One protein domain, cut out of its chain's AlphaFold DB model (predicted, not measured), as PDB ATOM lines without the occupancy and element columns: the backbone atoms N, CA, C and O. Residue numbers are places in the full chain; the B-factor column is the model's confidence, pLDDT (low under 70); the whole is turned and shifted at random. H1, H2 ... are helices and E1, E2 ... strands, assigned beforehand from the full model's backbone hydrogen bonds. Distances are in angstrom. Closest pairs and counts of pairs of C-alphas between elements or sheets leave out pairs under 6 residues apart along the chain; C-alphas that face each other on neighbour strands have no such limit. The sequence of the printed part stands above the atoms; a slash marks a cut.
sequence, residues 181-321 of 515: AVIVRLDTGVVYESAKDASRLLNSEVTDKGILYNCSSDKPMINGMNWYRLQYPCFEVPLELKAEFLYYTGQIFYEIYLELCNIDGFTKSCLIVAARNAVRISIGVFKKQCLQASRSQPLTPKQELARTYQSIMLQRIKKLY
ATOM      1  N   ALA A 181      56.061 -30.127  19.647       70.50
ATOM      2  CA  ALA A 181      55.851 -30.826  18.394       70.50
ATOM      3  C   ALA A 181      56.531 -32.182  18.489       70.50
ATOM      4  O   ALA A 181      57.671 -32.255  18.940       70.50
ATOM      5  N   VAL A 182      55.842 -33.213  18.020       80.25
ATOM      6  CA  VAL A 182      56.402 -34.557  17.894       80.25
ATOM      7  C   VAL A 182      56.735 -34.828  16.436       80.25
ATOM      8  O   VAL A 182      56.154 -34.239  15.517       80.25
ATOM      9  N   ILE A 183      57.719 -35.690  16.225       84.12
ATOM     10  CA  ILE A 183      58.148 -36.129  14.902       84.12
ATOM     11  C   ILE A 183      57.678 -37.563  14.721       84.12
ATOM     12  O   ILE A 183      58.036 -38.428  15.511       84.12
ATOM     13  N   VAL A 184      56.893 -37.813  13.680       86.44
ATOM     14  CA  VAL A 184      56.443 -39.156  13.319       86.44
ATOM     15  C   VAL A 184      57.229 -39.621  12.104       86.44
ATOM     16  O   VAL A 184      57.287 -38.919  11.091       86.44
ATOM     17  N   ARG A 185      57.838 -40.800  12.207       86.81
ATOM     18  CA  ARG A 185      58.486 -41.487  11.092       86.81
ATOM     19  C   ARG A 185      57.440 -42.299  10.330       86.81
ATOM     20  O   ARG A 185      56.853 -43.213  10.890       86.81
ATOM     21  N   LEU A 186      57.173 -41.960   9.075       85.88
ATOM     22  CA  LEU A 186      56.061 -42.515   8.293       85.88
ATOM     23  C   LEU A 186      56.352 -43.902   7.700       85.88
ATOM     24  O   LEU A 186      55.418 -44.590   7.308       85.88
ATOM     25  N   ASP A 187      57.614 -44.325   7.623       83.06
ATOM     26  CA  ASP A 187      58.001 -45.678   7.197       83.06
ATOM     27  C   ASP A 187      57.975 -46.691   8.352       83.06
ATOM     28  O   ASP A 187      57.650 -47.852   8.130       83.06
ATOM     29  N   THR A 188      58.257 -46.266   9.588       84.69
ATOM     30  CA  THR A 188      58.323 -47.174  10.751       84.69
ATOM     31  C   THR A 188      57.238 -46.950  11.802       84.69
ATOM     32  O   THR A 188      57.093 -47.767  12.707       84.69
ATOM     33  N   GLY A 189      56.529 -45.824  11.754       85.19
ATOM     34  CA  GLY A 189      55.556 -45.420  12.770       85.19
ATOM     35  C   GLY A 189      56.149 -44.893  14.070       85.19
ATOM     36  O   GLY A 189      55.404 -44.535  14.981       85.19
ATOM     37  N   VAL A 190      57.479 -44.826  14.185       87.50
ATOM     38  CA  VAL A 190      58.123 -44.384  15.427       87.50
ATOM     39  C   VAL A 190      57.829 -42.904  15.670       87.50
ATOM     40  O   VAL A 190      58.056 -42.052  14.805       87.50
ATOM     41  N   VAL A 191      57.339 -42.604  16.875       87.31
ATOM     42  CA  VAL A 191      57.042 -41.248  17.342       87.31
ATOM     43  C   VAL A 191      58.168 -40.777  18.254       87.31
ATOM     44  O   VAL A 191      58.492 -41.426  19.245       87.31
ATOM     45  N   TYR A 192      58.739 -39.625  17.929       83.56
ATOM     46  CA  TYR A 192      59.805 -38.983  18.684       83.56
ATOM     47  C   TYR A 192      59.298 -37.691  19.311       83.56
ATOM     48  O   TYR A 192      58.619 -36.889  18.663       83.56
ATOM     49  N   GLU A 193      59.702 -37.430  20.551       79.75
ATOM     50  CA  GLU A 193      59.285 -36.232  21.288       79.75
ATOM     51  C   GLU A 193      59.829 -34.933  20.675       79.75
ATOM     52  O   GLU A 193      59.330 -33.845  20.950       79.75
ATOM     53  N   SER A 194      60.884 -35.021  19.855       74.88
ATOM     54  CA  SER A 194      61.431 -33.886  19.111       74.88
ATOM     55  C   SER A 194      62.329 -34.331  17.952       74.88
ATOM     56  O   SER A 194      62.836 -35.449  17.931       74.88
ATOM     57  N   ALA A 195      62.633 -33.414  17.025       75.88
ATOM     58  CA  ALA A 195      63.629 -33.653  15.969       75.88
ATOM     59  C   ALA A 195      65.030 -33.939  16.531       75.88
ATOM     60  O   ALA A 195      65.793 -34.718  15.968       75.88
ATOM     61  N   LYS A 196      65.362 -33.338  17.678       75.06
ATOM     62  CA  LYS A 196      66.623 -33.601  18.370       75.06
ATOM     63  C   LYS A 196      66.676 -35.027  18.910       75.06
ATOM     64  O   LYS A 196      67.720 -35.665  18.826       75.06
ATOM     65  N   ASP A 197      65.570 -35.502  19.464       76.50
ATOM     66  CA  ASP A 197      65.452 -36.863  19.975       76.50
ATOM     67  C   ASP A 197      65.564 -37.897  18.845       76.50
ATOM     68  O   ASP A 197      66.432 -38.767  18.888       76.50
ATOM     69  N   ALA A 198      64.828 -37.681  17.751       75.88
ATOM     70  CA  ALA A 198      64.949 -38.472  16.528       75.88
ATOM     71  C   ALA A 198      66.395 -38.522  15.999       75.88
ATOM     72  O   ALA A 198      66.931 -39.601  15.762       75.88
ATOM     73  N   SER A 199      67.077 -37.373  15.901       75.69
ATOM     74  CA  SER A 199      68.465 -37.311  15.408       75.69
ATOM     75  C   SER A 199      69.473 -38.079  16.271       75.69
ATOM     76  O   SER A 199      70.472 -38.583  15.761       75.69
ATOM     77  N   ARG A 200      69.229 -38.178  17.587       77.69
ATOM     78  CA  ARG A 200      70.099 -38.927  18.505       77.69
ATOM     79  C   ARG A 200      69.960 -40.423  18.287       77.69
ATOM     80  O   ARG A 200      70.966 -41.115  18.269       77.69
ATOM     81  N   LEU A 201      68.727 -40.896  18.125       74.81
ATOM     82  CA  LEU A 201      68.426 -42.318  17.960       74.81
ATOM     83  C   LEU A 201      68.817 -42.845  16.573       74.81
ATOM     84  O   LEU A 201      69.155 -44.015  16.444       74.81
ATOM     85  N   LEU A 202      68.837 -41.979  15.556       70.56
ATOM     86  CA  LEU A 202      69.305 -42.304  14.201       70.56
ATOM     87  C   LEU A 202      70.834 -42.205  14.030       70.56
ATOM     88  O   LEU A 202      71.319 -42.301  12.911       70.56
ATOM     89  N   ASN A 203      71.591 -41.976  15.111       56.38
ATOM     90  CA  ASN A 203      73.059 -41.990  15.140       56.38
ATOM     91  C   ASN A 203      73.755 -41.266  13.961       56.38
ATOM     92  O   ASN A 203      74.385 -41.876  13.104       56.38
ATOM     93  N   SER A 204      73.746 -39.929  13.987       53.91
ATOM     94  CA  SER A 204      74.540 -39.013  13.132       53.91
ATOM     95  C   SER A 204      74.228 -38.951  11.630       53.91
ATOM     96  O   SER A 204      74.635 -37.978  10.998       53.91
ATOM     97  N   GLU A 205      73.459 -39.886  11.069       63.47
ATOM     98  CA  GLU A 205      73.107 -39.872   9.639       63.47
ATOM     99  C   GLU A 205      72.181 -38.704   9.262       63.47
ATOM    100  O   GLU A 205      72.257 -38.169   8.155       63.47
ATOM    101  N   VAL A 206      71.335 -38.252  10.196       68.62
ATOM    102  CA  VAL A 206      70.394 -37.145   9.970       68.62
ATOM    103  C   VAL A 206      70.436 -36.155  11.126       68.62
ATOM    104  O   VAL A 206      70.184 -36.493  12.283       68.62
ATOM    105  N   THR A 207      70.730 -34.892  10.814       76.75
ATOM    106  CA  THR A 207      70.720 -33.802  11.804       76.75
ATOM    107  C   THR A 207      69.295 -33.376  12.162       76.75
ATOM    108  O   THR A 207      68.371 -33.509  11.360       76.75
ATOM    109  N   ASP A 208      69.116 -32.774  13.339       69.69
ATOM    110  CA  ASP A 208      67.853 -32.152  13.758       69.69
ATOM    111  C   ASP A 208      67.323 -31.134  12.728       69.69
ATOM    112  O   ASP A 208      66.126 -31.094  12.440       69.69
ATOM    113  N   LYS A 209      68.222 -30.354  12.115       73.38
ATOM    114  CA  LYS A 209      67.916 -29.445  11.003       73.38
ATOM    115  C   LYS A 209      67.453 -30.184   9.753       73.38
ATOM    116  O   LYS A 209      66.515 -29.717   9.121       73.38
ATOM    117  N   GLY A 210      68.084 -31.308   9.412       71.06
ATOM    118  CA  GLY A 210      67.678 -32.156   8.289       71.06
ATOM    119  C   GLY A 210      66.267 -32.710   8.478       71.06
ATOM    120  O   GLY A 210      65.438 -32.591   7.585       71.06
ATOM    121  N   ILE A 211      65.951 -33.199   9.680       73.75
ATOM    122  CA  ILE A 211      64.604 -33.675  10.030       73.75
ATOM    123  C   ILE A 211      63.582 -32.539   9.922       73.75
ATOM    124  O   ILE A 211      62.545 -32.694   9.286       73.75
ATOM    125  N   LEU A 212      63.866 -31.370  10.506       73.12
ATOM    126  CA  LEU A 212      62.946 -30.229  10.449       73.12
ATOM    127  C   LEU A 212      62.765 -29.670   9.035       73.12
ATOM    128  O   LEU A 212      61.668 -29.217   8.714       73.12
ATOM    129  N   TYR A 213      63.817 -29.693   8.217       70.38
ATOM    130  CA  TYR A 213      63.756 -29.338   6.804       70.38
ATOM    131  C   TYR A 213      62.869 -30.325   6.035       70.38
ATOM    132  O   TYR A 213      61.961 -29.891   5.332       70.38
ATOM    133  N   ASN A 214      63.026 -31.631   6.261       66.88
ATOM    134  CA  ASN A 214      62.181 -32.651   5.633       66.88
ATOM    135  C   ASN A 214      60.709 -32.505   6.044       66.88
ATOM    136  O   ASN A 214      59.819 -32.616   5.208       66.88
ATOM    137  N   CYS A 215      60.441 -32.150   7.302       69.38
ATOM    138  CA  CYS A 215      59.088 -31.849   7.769       69.38
ATOM    139  C   CYS A 215      58.535 -30.493   7.285       69.38
ATOM    140  O   CYS A 215      57.396 -30.161   7.607       69.38
ATOM    141  N   SER A 216      59.338 -29.656   6.620       57.44
ATOM    142  CA  SER A 216      58.924 -28.312   6.182       57.44
ATOM    143  C   SER A 216      58.276 -28.291   4.798       57.44
ATOM    144  O   SER A 216      57.654 -27.297   4.425       57.44
ATOM    145  N   SER A 217      58.371 -29.400   4.066       53.62
ATOM    146  CA  SER A 217      57.690 -29.623   2.801       53.62
ATOM    147  C   SER A 217      56.713 -30.781   2.957       53.62
ATOM    148  O   SER A 217      57.143 -31.892   3.244       53.62
ATOM    149  N   ASP A 218      55.420 -30.557   2.696       50.12
ATOM    150  CA  ASP A 218      54.402 -31.617   2.538       50.12
ATOM    151  C   ASP A 218      54.660 -32.470   1.265       50.12
ATOM    152  O   ASP A 218      53.743 -32.772   0.502       50.12
ATOM    153  N   LYS A 219      55.926 -32.765   0.948       45.03
ATOM    154  CA  LYS A 219      56.381 -33.471  -0.249       45.03
ATOM    155  C   LYS A 219      57.267 -34.647   0.168       45.03
ATOM    156  O   LYS A 219      58.060 -34.487   1.096       45.03
ATOM    157  N   PRO A 220      57.190 -35.792  -0.528       39.41
ATOM    158  CA  PRO A 220      58.166 -36.859  -0.348       39.41
ATOM    159  C   PRO A 220      59.555 -36.327  -0.715       39.41
ATOM    160  O   PRO A 220      59.707 -35.626  -1.718       39.41
ATOM    161  N   MET A 221      60.563 -36.644   0.098       49.66
ATOM    162  CA  MET A 221      61.944 -36.282  -0.199       49.66
ATOM    163  C   MET A 221      62.801 -37.494  -0.550       49.66
ATOM    164  O   MET A 221      62.689 -38.588   0.004       49.66
ATOM    165  N   ILE A 222      63.675 -37.221  -1.514       38.84
ATOM    166  CA  ILE A 222      64.739 -38.057  -2.056       38.84
ATOM    167  C   ILE A 222      65.639 -38.489  -0.884       38.84
ATOM    168  O   ILE A 222      66.064 -37.630  -0.115       38.84
ATOM    169  N   ASN A 223      65.893 -39.801  -0.759       45.97
ATOM    170  CA  ASN A 223      66.632 -40.524   0.307       45.97
ATOM    171  C   ASN A 223      65.787 -41.343   1.308       45.97
ATOM    172  O   ASN A 223      66.310 -41.788   2.326       45.97
ATOM    173  N   GLY A 224      64.509 -41.607   1.020       51.66
ATOM    174  CA  GLY A 224      63.787 -42.738   1.628       51.66
ATOM    175  C   GLY A 224      63.352 -42.575   3.088       51.66
ATOM    176  O   GLY A 224      62.874 -43.538   3.677       51.66
ATOM    177  N   MET A 225      63.468 -41.379   3.674       61.31
ATOM    178  CA  MET A 225      62.972 -41.108   5.024       61.31
ATOM    179  C   MET A 225      61.814 -40.110   5.002       61.31
ATOM    180  O   MET A 225      62.009 -38.910   4.795       61.31
ATOM    181  N   ASN A 226      60.606 -40.617   5.250       78.12
ATOM    182  CA  ASN A 226      59.371 -39.840   5.247       78.12
ATOM    183  C   ASN A 226      59.027 -39.424   6.683       78.12
ATOM    184  O   ASN A 226      58.693 -40.263   7.513       78.12
ATOM    185  N   TRP A 227      59.116 -38.132   6.990       80.31
ATOM    186  CA  TRP A 227      58.883 -37.588   8.331       80.31
ATOM    187  C   TRP A 227      57.693 -36.638   8.335       80.31
ATOM    188  O   TRP A 227      57.513 -35.867   7.396       80.31
ATOM    189  N   TYR A 228      56.924 -36.632   9.422       83.12
ATOM    190  CA  TYR A 228      55.866 -35.653   9.642       83.12
ATOM    191  C   TYR A 228      56.040 -34.948  10.985       83.12
ATOM    192  O   TYR A 228      56.229 -35.585  12.023       83.12
ATOM    193  N   ARG A 229      55.965 -33.613  10.978       82.88
ATOM    194  CA  ARG A 229      55.977 -32.808  12.205       82.88
ATOM    195  C   ARG A 229      54.549 -32.521  12.627       82.88
ATOM    196  O   ARG A 229      53.936 -31.568  12.147       82.88
ATOM    197  N   LEU A 230      54.064 -33.281  13.601       78.44
ATOM    198  CA  LEU A 230      52.806 -32.968  14.250       78.44
ATOM    199  C   LEU A 230      53.044 -31.841  15.257       78.44
ATOM    200  O   LEU A 230      53.673 -32.020  16.301       78.44
ATOM    201  N   GLN A 231      52.563 -30.653  14.911       70.50
ATOM    202  CA  GLN A 231      52.621 -29.476  15.764       70.50
ATOM    203  C   GLN A 231      51.226 -29.163  16.291       70.50
ATOM    204  O   GLN A 231      50.254 -29.200  15.544       70.50
ATOM    205  N   TYR A 232      51.151 -28.789  17.563       62.94
ATOM    206  CA  TYR A 232      49.899 -28.433  18.214       62.94
ATOM    207  C   TYR A 232      49.852 -26.929  18.495       62.94
ATOM    208  O   TYR A 232      50.527 -26.455  19.420       62.94
ATOM    209  N   PRO A 233      49.146 -26.145  17.664       48.06
ATOM    210  CA  PRO A 233      49.077 -24.707  17.868       48.06
ATOM    211  C   PRO A 233      47.904 -24.249  18.754       48.06
ATOM    212  O   PRO A 233      48.058 -23.195  19.364       48.06
ATOM    213  N   CYS A 234      46.787 -24.988  18.867       45.31
ATOM    214  CA  CYS A 234      45.502 -24.360  19.233       45.31
ATOM    215  C   CYS A 234      44.458 -25.267  19.931       45.31
ATOM    216  O   CYS A 234      43.310 -25.269  19.504       45.31
ATOM    217  N   PHE A 235      44.777 -26.049  20.975       52.75
ATOM    218  CA  PHE A 235      43.684 -26.669  21.753       52.75
ATOM    219  C   PHE A 235      43.916 -26.636  23.271       52.75
ATOM    220  O   PHE A 235      45.050 -26.535  23.750       52.75
ATOM    221  N   GLU A 236      42.815 -26.652  24.023       52.78
ATOM    222  CA  GLU A 236      42.756 -26.519  25.484       52.78
ATOM    223  C   GLU A 236      43.068 -27.851  26.187       52.78
ATOM    224  O   GLU A 236      42.247 -28.410  26.906       52.78
ATOM    225  N   VAL A 237      44.255 -28.419  25.950       56.78
ATOM    226  CA  VAL A 237      44.730 -29.572  26.735       56.78
ATOM    227  C   VAL A 237      45.552 -29.068  27.926       56.78
ATOM    228  O   VAL A 237      46.477 -28.269  27.717       56.78
ATOM    229  N   PRO A 238      45.270 -29.537  29.162       58.25
ATOM    230  CA  PRO A 238      46.072 -29.217  30.339       58.25
ATOM    231  C   PRO A 238      47.564 -29.478  30.110       58.25
ATOM    232  O   PRO A 238      47.960 -30.466  29.485       58.25
ATOM    233  N   LEU A 239      48.410 -28.587  30.624       58.06
ATOM    234  CA  LEU A 239      49.858 -28.624  30.400       58.06
ATOM    235  C   LEU A 239      50.505 -29.926  30.869       58.06
ATOM    236  O   LEU A 239      51.465 -30.395  30.257       58.06
ATOM    237  N   GLU A 240      49.975 -30.485  31.945       61.44
ATOM    238  CA  GLU A 240      50.433 -31.705  32.596       61.44
ATOM    239  C   GLU A 240      50.258 -32.921  31.683       61.44
ATOM    240  O   GLU A 240      51.102 -33.812  31.673       61.44
ATOM    241  N   LEU A 241      49.199 -32.918  30.868       69.38
ATOM    242  CA  LEU A 241      48.856 -34.001  29.947       69.38
ATOM    243  C   LEU A 241      49.391 -33.762  28.534       69.38
ATOM    244  O   LEU A 241      49.353 -34.661  27.701       69.38
ATOM    245  N   LYS A 242      49.906 -32.567  28.237       72.19
ATOM    246  CA  LYS A 242      50.256 -32.147  26.874       72.19
ATOM    247  C   LYS A 242      51.296 -33.041  26.196       72.19
ATOM    248  O   LYS A 242      51.158 -33.329  25.010       72.19
ATOM    249  N   ALA A 243      52.335 -33.462  26.918       74.31
ATOM    250  CA  ALA A 243      53.383 -34.321  26.364       74.31
ATOM    251  C   ALA A 243      52.835 -35.710  26.007       74.31
ATOM    252  O   ALA A 243      53.021 -36.182  24.886       74.31
ATOM    253  N   GLU A 244      52.087 -36.312  26.933       83.38
ATOM    254  CA  GLU A 244      51.411 -37.592  26.725       83.38
ATOM    255  C   GLU A 244      50.394 -37.500  25.581       83.38
ATOM    256  O   GLU A 244      50.390 -38.336  24.681       83.38
ATOM    257  N   PHE A 245      49.576 -36.446  25.576       85.88
ATOM    258  CA  PHE A 245      48.602 -36.166  24.530       85.88
ATOM    259  C   PHE A 245      49.271 -36.094  23.161       85.88
ATOM    260  O   PHE A 245      48.817 -36.746  22.227       85.88
ATOM    261  N   LEU A 246      50.351 -35.325  23.026       83.56
ATOM    262  CA  LEU A 246      51.059 -35.160  21.759       83.56
ATOM    263  C   LEU A 246      51.678 -36.463  21.264       83.56
ATOM    264  O   LEU A 246      51.551 -36.784  20.084       83.56
ATOM    265  N   TYR A 247      52.322 -37.206  22.161       86.69
ATOM    266  CA  TYR A 247      52.906 -38.500  21.837       86.69
ATOM    267  C   TYR A 247      51.831 -39.481  21.354       86.69
ATOM    268  O   TYR A 247      51.944 -40.048  20.267       86.69
ATOM    269  N   TYR A 248      50.737 -39.590  22.107       90.56
ATOM    270  CA  TYR A 248      49.601 -40.442  21.769       90.56
ATOM    271  C   TYR A 248      48.906 -40.009  20.470       90.56
ATOM    272  O   TYR A 248      48.568 -40.835  19.623       90.56
ATOM    273  N   THR A 249      48.776 -38.700  20.246       91.19
ATOM    274  CA  THR A 249      48.262 -38.153  18.984       91.19
ATOM    275  C   THR A 249      49.165 -38.538  17.815       91.19
ATOM    276  O   THR A 249      48.664 -38.841  16.737       91.19
ATOM    277  N   GLY A 250      50.488 -38.564  18.011       90.81
ATOM    278  CA  GLY A 250      51.445 -39.046  17.014       90.81
ATOM    279  C   GLY A 250      51.232 -40.517  16.641       90.81
ATOM    280  O   GLY A 250      51.310 -40.856  15.461       90.81
ATOM    281  N   GLN A 251      50.899 -41.368  17.617       92.94
ATOM    282  CA  GLN A 251      50.588 -42.783  17.380       92.94
ATOM    283  C   GLN A 251      49.289 -42.939  16.580       92.94
ATOM    284  O   GLN A 251      49.285 -43.566  15.522       92.94
ATOM    285  N   ILE A 252      48.212 -42.279  17.019       94.44
ATOM    286  CA  ILE A 252      46.923 -42.269  16.309       94.44
ATOM    287  C   ILE A 252      47.084 -41.716  14.889       94.44
ATOM    288  O   ILE A 252      46.473 -42.223  13.950       94.44
ATOM    289  N   PHE A 253      47.897 -40.671  14.717       93.94
ATOM    290  CA  PHE A 253      48.193 -40.099  13.408       93.94
ATOM    291  C   PHE A 253      48.780 -41.142  12.463       93.94
ATOM    292  O   PHE A 253      48.313 -41.235  11.332       93.94
ATOM    293  N   TYR A 254      49.759 -41.924  12.920       93.69
ATOM    294  CA  TYR A 254      50.370 -42.953  12.089       93.69
ATOM    295  C   TYR A 254      49.363 -44.036  11.683       93.69
ATOM    296  O   TYR A 254      49.286 -44.391  10.510       93.69
ATOM    297  N   GLU A 255      48.539 -44.502  12.625       94.06
ATOM    298  CA  GLU A 255      47.497 -45.504  12.362       94.06
ATOM    299  C   GLU A 255      46.491 -45.017  11.307       94.06
ATOM    300  O   GLU A 255      46.189 -45.724  10.347       94.06
ATOM    301  N   ILE A 256      46.013 -43.776  11.437       94.62
ATOM    302  CA  ILE A 256      45.102 -43.175  10.454       94.62
ATOM    303  C   ILE A 256      45.814 -42.968   9.115       94.62
ATOM    304  O   ILE A 256      45.230 -43.218   8.064       94.62
ATOM    305  N   TYR A 257      47.065 -42.512   9.136       93.00
ATOM    306  CA  TYR A 257      47.862 -42.305   7.933       93.00
ATOM    307  C   TYR A 257      47.997 -43.593   7.114       93.00
ATOM    308  O   TYR A 257      47.789 -43.542   5.905       93.00
ATOM    309  N   LEU A 258      48.269 -44.740   7.745       93.12
ATOM    310  CA  LEU A 258      48.348 -46.026   7.042       93.12
ATOM    311  C   LEU A 258      47.038 -46.362   6.319       93.12
ATOM    312  O   LEU A 258      47.048 -46.747   5.152       93.12
ATOM    313  N   GLU A 259      45.904 -46.154   6.987       93.94
ATOM    314  CA  GLU A 259      44.582 -46.407   6.411       93.94
ATOM    315  C   GLU A 259      44.248 -45.469   5.248       93.94
ATOM    316  O   GLU A 259      43.677 -45.898   4.245       93.94
ATOM    317  N   LEU A 260      44.598 -44.188   5.361       92.44
ATOM    318  CA  LEU A 260      44.300 -43.182   4.341       92.44
ATOM    319  C   LEU A 260      45.258 -43.245   3.146       92.44
ATOM    320  O   LEU A 260      44.829 -43.014   2.015       92.44
ATOM    321  N   CYS A 261      46.523 -43.605   3.372       89.56
ATOM    322  CA  CYS A 261      47.516 -43.789   2.315       89.56
ATOM    323  C   CYS A 261      47.109 -44.937   1.375       89.56
ATOM    324  O   CYS A 261      47.343 -44.861   0.173       89.56
ATOM    325  N   ASN A 262      46.394 -45.947   1.883       90.75
ATOM    326  CA  ASN A 262      45.806 -47.008   1.060       90.75
ATOM    327  C   ASN A 262      44.628 -46.540   0.182       90.75
ATOM    328  O   ASN A 262      44.254 -47.245  -0.752       90.75
ATOM    329  N   ILE A 263      44.019 -45.387   0.480       88.75
ATOM    330  CA  ILE A 263      42.882 -44.835  -0.275       88.75
ATOM    331  C   ILE A 263      43.363 -43.849  -1.342       88.75
ATOM    332  O   ILE A 263      42.970 -43.961  -2.498       88.75
ATOM    333  N   ASP A 264      44.175 -42.867  -0.946       84.81
ATOM    334  CA  ASP A 264      44.536 -41.711  -1.785       84.81
ATOM    335  C   ASP A 264      46.028 -41.692  -2.159       84.81
ATOM    336  O   ASP A 264      46.480 -40.816  -2.892       84.81
ATOM    337  N   GLY A 265      46.811 -42.654  -1.662       84.06
ATOM    338  CA  GLY A 265      48.265 -42.660  -1.774       84.06
ATOM    339  C   GLY A 265      48.940 -41.676  -0.819       84.06
ATOM    340  O   GLY A 265      48.323 -41.046   0.046       84.06
ATOM    341  N   PHE A 266      50.252 -41.517  -0.995       79.31
ATOM    342  CA  PHE A 266      51.046 -40.555  -0.235       79.31
ATOM    343  C   PHE A 266      50.824 -39.124  -0.752       79.31
ATOM    344  O   PHE A 266      51.642 -38.573  -1.491       79.31
ATOM    345  N   THR A 267      49.693 -38.522  -0.385       80.00
ATOM    346  CA  THR A 267      49.323 -37.155  -0.779       80.00
ATOM    347  C   THR A 267      49.345 -36.199   0.410       80.00
ATOM    348  O   THR A 267      49.197 -36.582   1.573       80.00
ATOM    349  N   LYS A 268      49.468 -34.899   0.118       79.12
ATOM    350  CA  LYS A 268      49.295 -33.840   1.122       79.12
ATOM    351  C   LYS A 268      47.932 -33.941   1.820       79.12
ATOM    352  O   LYS A 268      47.853 -33.769   3.035       79.12
ATOM    353  N   SER A 269      46.881 -34.267   1.069       82.19
ATOM    354  CA  SER A 269      45.536 -34.466   1.605       82.19
ATOM    355  C   SER A 269      45.493 -35.602   2.632       82.19
ATOM    356  O   SER A 269      44.905 -35.417   3.696       82.19
ATOM    357  N   CYS A 270      46.182 -36.724   2.389       86.25
ATOM    358  CA  CYS A 270      46.315 -37.816   3.361       86.25
ATOM    359  C   CYS A 270      46.919 -37.343   4.692       86.25
ATOM    360  O   CYS A 270      46.362 -37.610   5.757       86.25
ATOM    361  N   LEU A 271      48.034 -36.608   4.646       85.19
ATOM    362  CA  LEU A 271      48.726 -36.124   5.846       85.19
ATOM    363  C   LEU A 271      47.878 -35.122   6.644       85.19
ATOM    364  O   LEU A 271      47.796 -35.218   7.870       85.19
ATOM    365  N   ILE A 272      47.204 -34.193   5.956       83.19
ATOM    366  CA  ILE A 272      46.321 -33.200   6.587       83.19
ATOM    367  C   ILE A 272      45.135 -33.885   7.273       83.19
ATOM    368  O   ILE A 272      44.851 -33.602   8.440       83.19
ATOM    369  N   VAL A 273      44.459 -34.796   6.566       87.81
ATOM    370  CA  VAL A 273      43.292 -35.526   7.083       87.81
ATOM    371  C   VAL A 273      43.690 -36.404   8.271       87.81
ATOM    372  O   VAL A 273      42.993 -36.401   9.290       87.81
ATOM    373  N   ALA A 274      44.835 -37.092   8.194       90.62
ATOM    374  CA  ALA A 274      45.358 -37.890   9.298       90.62
ATOM    375  C   ALA A 274      45.660 -37.028  10.531       90.62
ATOM    376  O   ALA A 274      45.206 -37.344  11.629       90.62
ATOM    377  N   ALA A 275      46.372 -35.907  10.364       86.88
ATOM    378  CA  ALA A 275      46.748 -35.034  11.475       86.88
ATOM    379  C   ALA A 275      45.525 -34.419  12.164       86.88
ATOM    380  O   ALA A 275      45.427 -34.441  13.393       86.88
ATOM    381  N   ARG A 276      44.561 -33.923  11.377       83.69
ATOM    382  CA  ARG A 276      43.317 -33.351  11.902       83.69
ATOM    383  C   ARG A 276      42.535 -34.369  12.723       83.69
ATOM    384  O   ARG A 276      42.127 -34.071  13.847       83.69
ATOM    385  N   ASN A 277      42.319 -35.562  12.175       87.62
ATOM    386  CA  ASN A 277      41.531 -36.580  12.860       87.62
ATOM    387  C   ASN A 277      42.260 -37.171  14.061       87.62
ATOM    388  O   ASN A 277      41.611 -37.444  15.067       87.62
ATOM    389  N   ALA A 278      43.587 -37.292  14.014       90.69
ATOM    390  CA  ALA A 278      44.355 -37.761  15.155       90.69
ATOM    391  C   ALA A 278      44.186 -36.857  16.373       90.69
ATOM    392  O   ALA A 278      43.917 -37.345  17.473       90.69
ATOM    393  N   VAL A 279      44.268 -35.538  16.176       85.38
ATOM    394  CA  VAL A 279      44.034 -34.564  17.248       85.38
ATOM    395  C   VAL A 279      42.607 -34.684  17.777       85.38
ATOM    396  O   VAL A 279      42.403 -34.777  18.985       85.38
ATOM    397  N   ARG A 280      41.618 -34.740  16.879       80.44
ATOM    398  CA  ARG A 280      40.196 -34.811  17.247       80.44
ATOM    399  C   ARG A 280      39.875 -36.069  18.061       80.44
ATOM    400  O   ARG A 280      39.194 -35.989  19.081       80.44
ATOM    401  N   ILE A 281      40.404 -37.215  17.641       86.31
ATOM    402  CA  ILE A 281      40.246 -38.498  18.333       86.31
ATOM    403  C   ILE A 281      40.952 -38.465  19.685       86.31
ATOM    404  O   ILE A 281      40.354 -38.853  20.684       86.31
ATOM    405  N   SER A 282      42.176 -37.941  19.745       88.56
ATOM    406  CA  SER A 282      42.922 -37.822  21.001       88.56
ATOM    407  C   SER A 282      42.187 -36.943  22.012       88.56
ATOM    408  O   SER A 282      42.082 -37.316  23.178       88.56
ATOM    409  N   ILE A 283      41.597 -35.823  21.575       82.00
ATOM    410  CA  ILE A 283      40.755 -34.975  22.435       82.00
ATOM    411  C   ILE A 283      39.562 -35.778  22.965       82.00
ATOM    412  O   ILE A 283      39.313 -35.763  24.166       82.00
ATOM    413  N   GLY A 284      38.859 -36.511  22.098       77.88
ATOM    414  CA  GLY A 284      37.727 -37.351  22.499       77.88
ATOM    415  C   GLY A 284      38.105 -38.423  23.527       77.88
ATOM    416  O   GLY A 284      37.406 -38.589  24.524       77.88
ATOM    417  N   VAL A 285      39.239 -39.101  23.327       85.00
ATOM    418  CA  VAL A 285      39.766 -40.125  24.246       85.00
ATOM    419  C   VAL A 285      40.079 -39.526  25.615       85.00
ATOM    420  O   VAL A 285      39.604 -40.037  26.629       85.00
ATOM    421  N   PHE A 286      40.844 -38.431  25.655       83.88
ATOM    422  CA  PHE A 286      41.226 -37.793  26.915       83.88
ATOM    423  C   PHE A 286      40.006 -37.213  27.638       83.88
ATOM    424  O   PHE A 286      39.855 -37.453  28.830       83.88
ATOM    425  N   LYS A 287      39.083 -36.543  26.929       76.44
ATOM    426  CA  LYS A 287      37.818 -36.062  27.515       76.44
ATOM    427  C   LYS A 287      37.022 -37.212  28.141       76.44
ATOM    428  O   LYS A 287      36.568 -37.089  29.274       76.44
ATOM    429  N   LYS A 288      36.882 -38.344  27.437       77.69
ATOM    430  CA  LYS A 288      36.135 -39.504  27.941       77.69
ATOM    431  C   LYS A 288      36.770 -40.096  29.199       77.69
ATOM    432  O   LYS A 288      36.044 -40.395  30.140       77.69
ATOM    433  N   GLN A 289      38.093 -40.232  29.237       80.75
ATOM    434  CA  GLN A 289      38.778 -40.735  30.427       80.75
ATOM    435  C   GLN A 289      38.743 -39.750  31.595       80.75
ATOM    436  O   GLN A 289      38.541 -40.182  32.725       80.75
ATOM    437  N   CYS A 290      38.883 -38.444  31.345       76.94
ATOM    438  CA  CYS A 290      38.703 -37.427  32.382       76.94
ATOM    439  C   CYS A 290      37.300 -37.510  32.995       76.94
ATOM    440  O   CYS A 290      37.172 -37.465  34.212       76.94
ATOM    441  N   LEU A 291      36.272 -37.710  32.165       68.19
ATOM    442  CA  LEU A 291      34.891 -37.892  32.613       68.19
ATOM    443  C   LEU A 291      34.699 -39.180  33.430       68.19
ATOM    444  O   LEU A 291      33.996 -39.185  34.433       68.19
ATOM    445  N   GLN A 292      35.316 -40.288  33.006       76.50
ATOM    446  CA  GLN A 292      35.279 -41.540  33.767       76.50
ATOM    447  C   GLN A 292      35.977 -41.376  35.122       76.50
ATOM    448  O   GLN A 292      35.444 -41.808  36.138       76.50
ATOM    449  N   ALA A 293      37.124 -40.689  35.150       76.19
ATOM    450  CA  ALA A 293      37.871 -40.413  36.371       76.19
ATOM    451  C   ALA A 293      37.089 -39.518  37.341       76.19
ATOM    452  O   ALA A 293      36.994 -39.846  38.521       76.19
ATOM    453  N   SER A 294      36.497 -38.420  36.856       71.38
ATOM    454  CA  SER A 294      35.717 -37.504  37.700       71.38
ATOM    455  C   SER A 294      34.484 -38.171  38.311       71.38
ATOM    456  O   SER A 294      34.018 -37.749  39.362       71.38
ATOM    457  N   ARG A 295      33.989 -39.243  37.680       72.81
ATOM    458  CA  ARG A 295      32.815 -40.016  38.111       72.81
ATOM    459  C   ARG A 295      33.160 -41.334  38.795       72.81
ATOM    460  O   ARG A 295      32.277 -42.160  38.995       72.81
ATOM    461  N   SER A 296      34.432 -41.567  39.127       79.06
ATOM    462  CA  SER A 296      34.901 -42.825  39.733       79.06
ATOM    463  C   SER A 296      34.514 -44.088  38.941       79.06
ATOM    464  O   SER A 296      34.366 -45.170  39.505       79.06
ATOM    465  N   GLN A 297      34.348 -43.968  37.622       79.69
ATOM    466  CA  GLN A 297      34.059 -45.088  36.731       79.69
ATOM    467  C   GLN A 297      35.355 -45.793  36.305       79.69
ATOM    468  O   GLN A 297      36.409 -45.153  36.212       79.69
ATOM    469  N   PRO A 298      35.297 -47.095  35.963       85.62
ATOM    470  CA  PRO A 298      36.429 -47.790  35.364       85.62
ATOM    471  C   PRO A 298      36.911 -47.070  34.100       85.62
ATOM    472  O   PRO A 298      36.128 -46.792  33.187       85.62
ATOM    473  N   LEU A 299      38.210 -46.770  34.045       86.44
ATOM    474  CA  LEU A 299      38.812 -46.121  32.886       86.44
ATOM    475  C   LEU A 299      38.889 -47.110  31.725       86.44
ATOM    476  O   LEU A 299      39.606 -48.108  31.793       86.44
ATOM    477  N   THR A 300      38.202 -46.802  30.627       85.81
ATOM    478  CA  THR A 300      38.364 -47.570  29.389       85.81
ATOM    479  C   THR A 300      39.760 -47.298  28.823       85.81
ATOM    480  O   THR A 300      40.168 -46.131  28.769       85.81
ATOM    481  N   PRO A 301      40.517 -48.317  28.376       91.81
ATOM    482  CA  PRO A 301      41.832 -48.115  27.779       91.81
ATOM    483  C   PRO A 301      41.804 -47.124  26.606       91.81
ATOM    484  O   PRO A 301      40.948 -47.207  25.722       91.81
ATOM    485  N   LYS A 302      42.788 -46.212  26.553       90.38
ATOM    486  CA  LYS A 302      42.882 -45.177  25.503       90.38
ATOM    487  C   LYS A 302      42.811 -45.774  24.097       90.38
ATOM    488  O   LYS A 302      42.097 -45.245  23.245       90.38
ATOM    489  N   GLN A 303      43.511 -46.890  23.883       91.56
ATOM    490  CA  GLN A 303      43.599 -47.563  22.587       91.56
ATOM    491  C   GLN A 303      42.243 -48.100  22.114       91.56
ATOM    492  O   GLN A 303      41.939 -48.059  20.925       91.56
ATOM    493  N   GLU A 304      41.409 -48.585  23.032       88.62
ATOM    494  CA  GLU A 304      40.082 -49.120  22.715       88.62
ATOM    495  C   GLU A 304      39.123 -48.001  22.279       88.62
ATOM    496  O   GLU A 304      38.460 -48.097  21.241       88.62
ATOM    497  N   LEU A 305      39.129 -46.887  23.020       84.62
ATOM    498  CA  LEU A 305      38.383 -45.681  22.659       84.62
ATOM    499  C   LEU A 305      38.851 -45.126  21.304       84.62
ATOM    500  O   LEU A 305      38.028 -44.815  20.441       84.62
ATOM    501  N   ALA A 306      40.168 -45.048  21.090       89.06
ATOM    502  CA  ALA A 306      40.743 -44.565  19.838       89.06
ATOM    503  C   ALA A 306      40.327 -45.431  18.644       89.06
ATOM    504  O   ALA A 306      39.830 -44.878  17.665       89.06
ATOM    505  N   ARG A 307      40.431 -46.765  18.741       88.06
ATOM    506  CA  ARG A 307      40.002 -47.697  17.680       88.06
ATOM    507  C   ARG A 307      38.535 -47.521  17.308       88.06
ATOM    508  O   ARG A 307      38.188 -47.527  16.127       88.06
ATOM    509  N   THR A 308      37.675 -47.315  18.304       82.94
ATOM    510  CA  THR A 308      36.244 -47.073  18.079       82.94
ATOM    511  C   THR A 308      36.028 -45.794  17.269       82.94
ATOM    512  O   THR A 308      35.360 -45.813  16.233       82.94
ATOM    513  N   TYR A 309      36.641 -44.683  17.688       83.50
ATOM    514  CA  TYR A 309      36.512 -43.407  16.983       83.50
ATOM    515  C   TYR A 309      37.152 -43.427  15.589       83.50
ATOM    516  O   TYR A 309      36.575 -42.883  14.645       83.50
ATOM    517  N   GLN A 310      38.306 -44.083  15.441       87.25
ATOM    518  CA  GLN A 310      38.976 -44.288  14.156       87.25
ATOM    519  C   GLN A 310      38.083 -45.064  13.187       87.25
ATOM    520  O   GLN A 310      37.884 -44.607  12.066       87.25
ATOM    521  N   SER A 311      37.506 -46.190  13.618       84.44
ATOM    522  CA  SER A 311      36.646 -47.032  12.777       84.44
ATOM    523  C   SER A 311      35.440 -46.255  12.242       84.44
ATOM    524  O   SER A 311      35.213 -46.215  11.031       84.44
ATOM    525  N   ILE A 312      34.726 -45.543  13.121       81.31
ATOM    526  CA  ILE A 312      33.565 -44.719  12.743       81.31
ATOM    527  C   ILE A 312      33.966 -43.644  11.722       81.31
ATOM    528  O   ILE A 312      33.272 -43.425  10.725       81.31
ATOM    529  N   MET A 313      35.089 -42.967  11.967       87.00
ATOM    530  CA  MET A 313      35.603 -41.919  11.089       87.00
ATOM    531  C   MET A 313      36.014 -42.478   9.719       87.00
ATOM    532  O   MET A 313      35.519 -41.999   8.696       87.00
ATOM    533  N   LEU A 314      36.835 -43.529   9.689       87.44
ATOM    534  CA  LEU A 314      37.379 -44.120   8.467       87.44
ATOM    535  C   LEU A 314      36.294 -44.744   7.591       87.44
ATOM    536  O   LEU A 314      36.308 -44.539   6.380       87.44
ATOM    537  N   GLN A 315      35.322 -45.452   8.174       87.19
ATOM    538  CA  GLN A 315      34.183 -45.993   7.422       87.19
ATOM    539  C   GLN A 315      33.422 -44.886   6.685       87.19
ATOM    540  O   GLN A 315      33.028 -45.050   5.527       87.19
ATOM    541  N   ARG A 316      33.229 -43.733   7.336       84.75
ATOM    542  CA  ARG A 316      32.519 -42.604   6.731       84.75
ATOM    543  C   ARG A 316      33.352 -41.921   5.649       84.75
ATOM    544  O   ARG A 316      32.796 -41.637   4.591       84.75
ATOM    545  N   ILE A 317      34.650 -41.708   5.874       90.06
ATOM    546  CA  ILE A 317      35.552 -41.171   4.844       90.06
ATOM    547  C   ILE A 317      35.562 -42.094   3.622       90.06
ATOM    548  O   ILE A 317      35.295 -41.622   2.523       90.06
ATOM    549  N   LYS A 318      35.754 -43.409   3.810       90.69
ATOM    550  CA  LYS A 318      35.719 -44.413   2.730       90.69
ATOM    551  C   LYS A 318      34.397 -44.371   1.952       90.69
ATOM    552  O   LYS A 318      34.400 -44.449   0.731       90.69
ATOM    553  N   LYS A 319      33.264 -44.178   2.638       88.50
ATOM    554  CA  LYS A 319      31.947 -44.042   1.994       88.50
ATOM    555  C   LYS A 319      31.818 -42.777   1.138       88.50
ATOM    556  O   LYS A 319      31.107 -42.816   0.134       88.50
ATOM    557  N   LEU A 320      32.416 -41.662   1.559       89.75
ATOM    558  CA  LEU A 320      32.261 -40.340   0.933       89.75
ATOM    559  C   LEU A 320      33.353 -40.019  -0.098       89.75
ATOM    560  O   LEU A 320      33.143 -39.168  -0.957       89.75
ATOM    561  N   TYR A 321      34.501 -40.690  -0.021       92.75
ATOM    562  CA  TYR A 321      35.629 -40.486  -0.922       92.75
ATOM    563  C   TYR A 321      35.233 -40.683  -2.394       92.75
ATOM    564  O   TYR A 321      34.504 -41.610  -2.741       92.75
TER     565      TYR A 321
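AT A GLANCE: This is residues 181 to 321 of the 515 residues of the protein "HTH_17 domain-containing protein" of Scytonema hofmannii PCC 7110 (UniProt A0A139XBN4). Three long helices, H3, H4 and H5, make a splayed up-and-down bundle, each running against the one before it, and a small two-stranded sheet, E1 and E2, packs on H3 at one side. The short helices H1 and H2 lie at the side of the sheet away from the bundle, at the far end of the longest axis. The printed part has 141 residues, with five named helices and two named strands in the order E1 H1 H2 E2 H3 H4 H5; the sheet is antiparallel, and the class is mostly helix. The whole is compact, with a radius of gyration of the C-alphas of 15.9 A, and spans 50 by 38 by 24 A.

IN THESE COORDINATES: E1, residues 181 to 185, begins at C-alpha 181 at (55.851, -30.826, 18.394). H1 is residues 195 to 201, H2 residues 208 to 214, and E2 residues 227 to 231. H3, residues 242 to 264, is 30.7 A long and has a kink of 32 degrees near residue 258. H4, residues 268 to 294, is the longest helix, 39.2 A, and starts at C-alpha 268 at (49.295, -33.840, 1.122). H5, residues 302 to 320, is 27.2 A long and ends at C-alpha 320 at (32.261, -40.340, 0.933).

HOW THE PARTS SIT: H3 and H4, a helical hairpin, touch at a steep tilt of 43 degrees, opposite ways, closest at the C-alphas of Phe 253 and Ala 278, 4.8 A. H4 and H5, also a helical hairpin, touch at a steep tilt of 40 degrees, opposite ways, through residues 281 to 289 of H4 and 302 to 310 of H5 alone; the C-alphas of Val 285 and Leu 305 are closest, 5.9 A. H3 and H5 touch at a shallow tilt of 32 degrees, the same way, closest at the C-alphas of Ile 256 and Gln 310, 7.2 A. The closest C-alphas of E1 and H3 are those of Val 184 and Gly 250, 6.2 A. E1 and E2 are antiparallel, with N 182 and O 230 at 3.0 A and N 228 and O 184 at 2.9 A, within hydrogen-bond range. Residues 183 to 184 of E1 also pair with residues 191 to 192, antiparallel. H1 and H2 touch at a steep tilt of 66 degrees, opposite ways, closest at the C-alphas of Lys 196 and Asp 208, 5.0 A; both are apart from H3, H4 and H5. Each O i to N i+4 pair is within hydrogen-bond range in H1, H2, H4 and H5; in H3, 18 of 19 are.

THE WHOLE: The C-alphas of Ile 222 and Ser 296, 51.6 A, are the two farthest apart. The printed part has no cut. The link from H2 to E2, residues 215 to 226, is long, and that from H3 to H4 is tight. The mean pLDDT of the printed part is 78.2; 28 residues are under 70, among them 214 to 225 and 232 to 241.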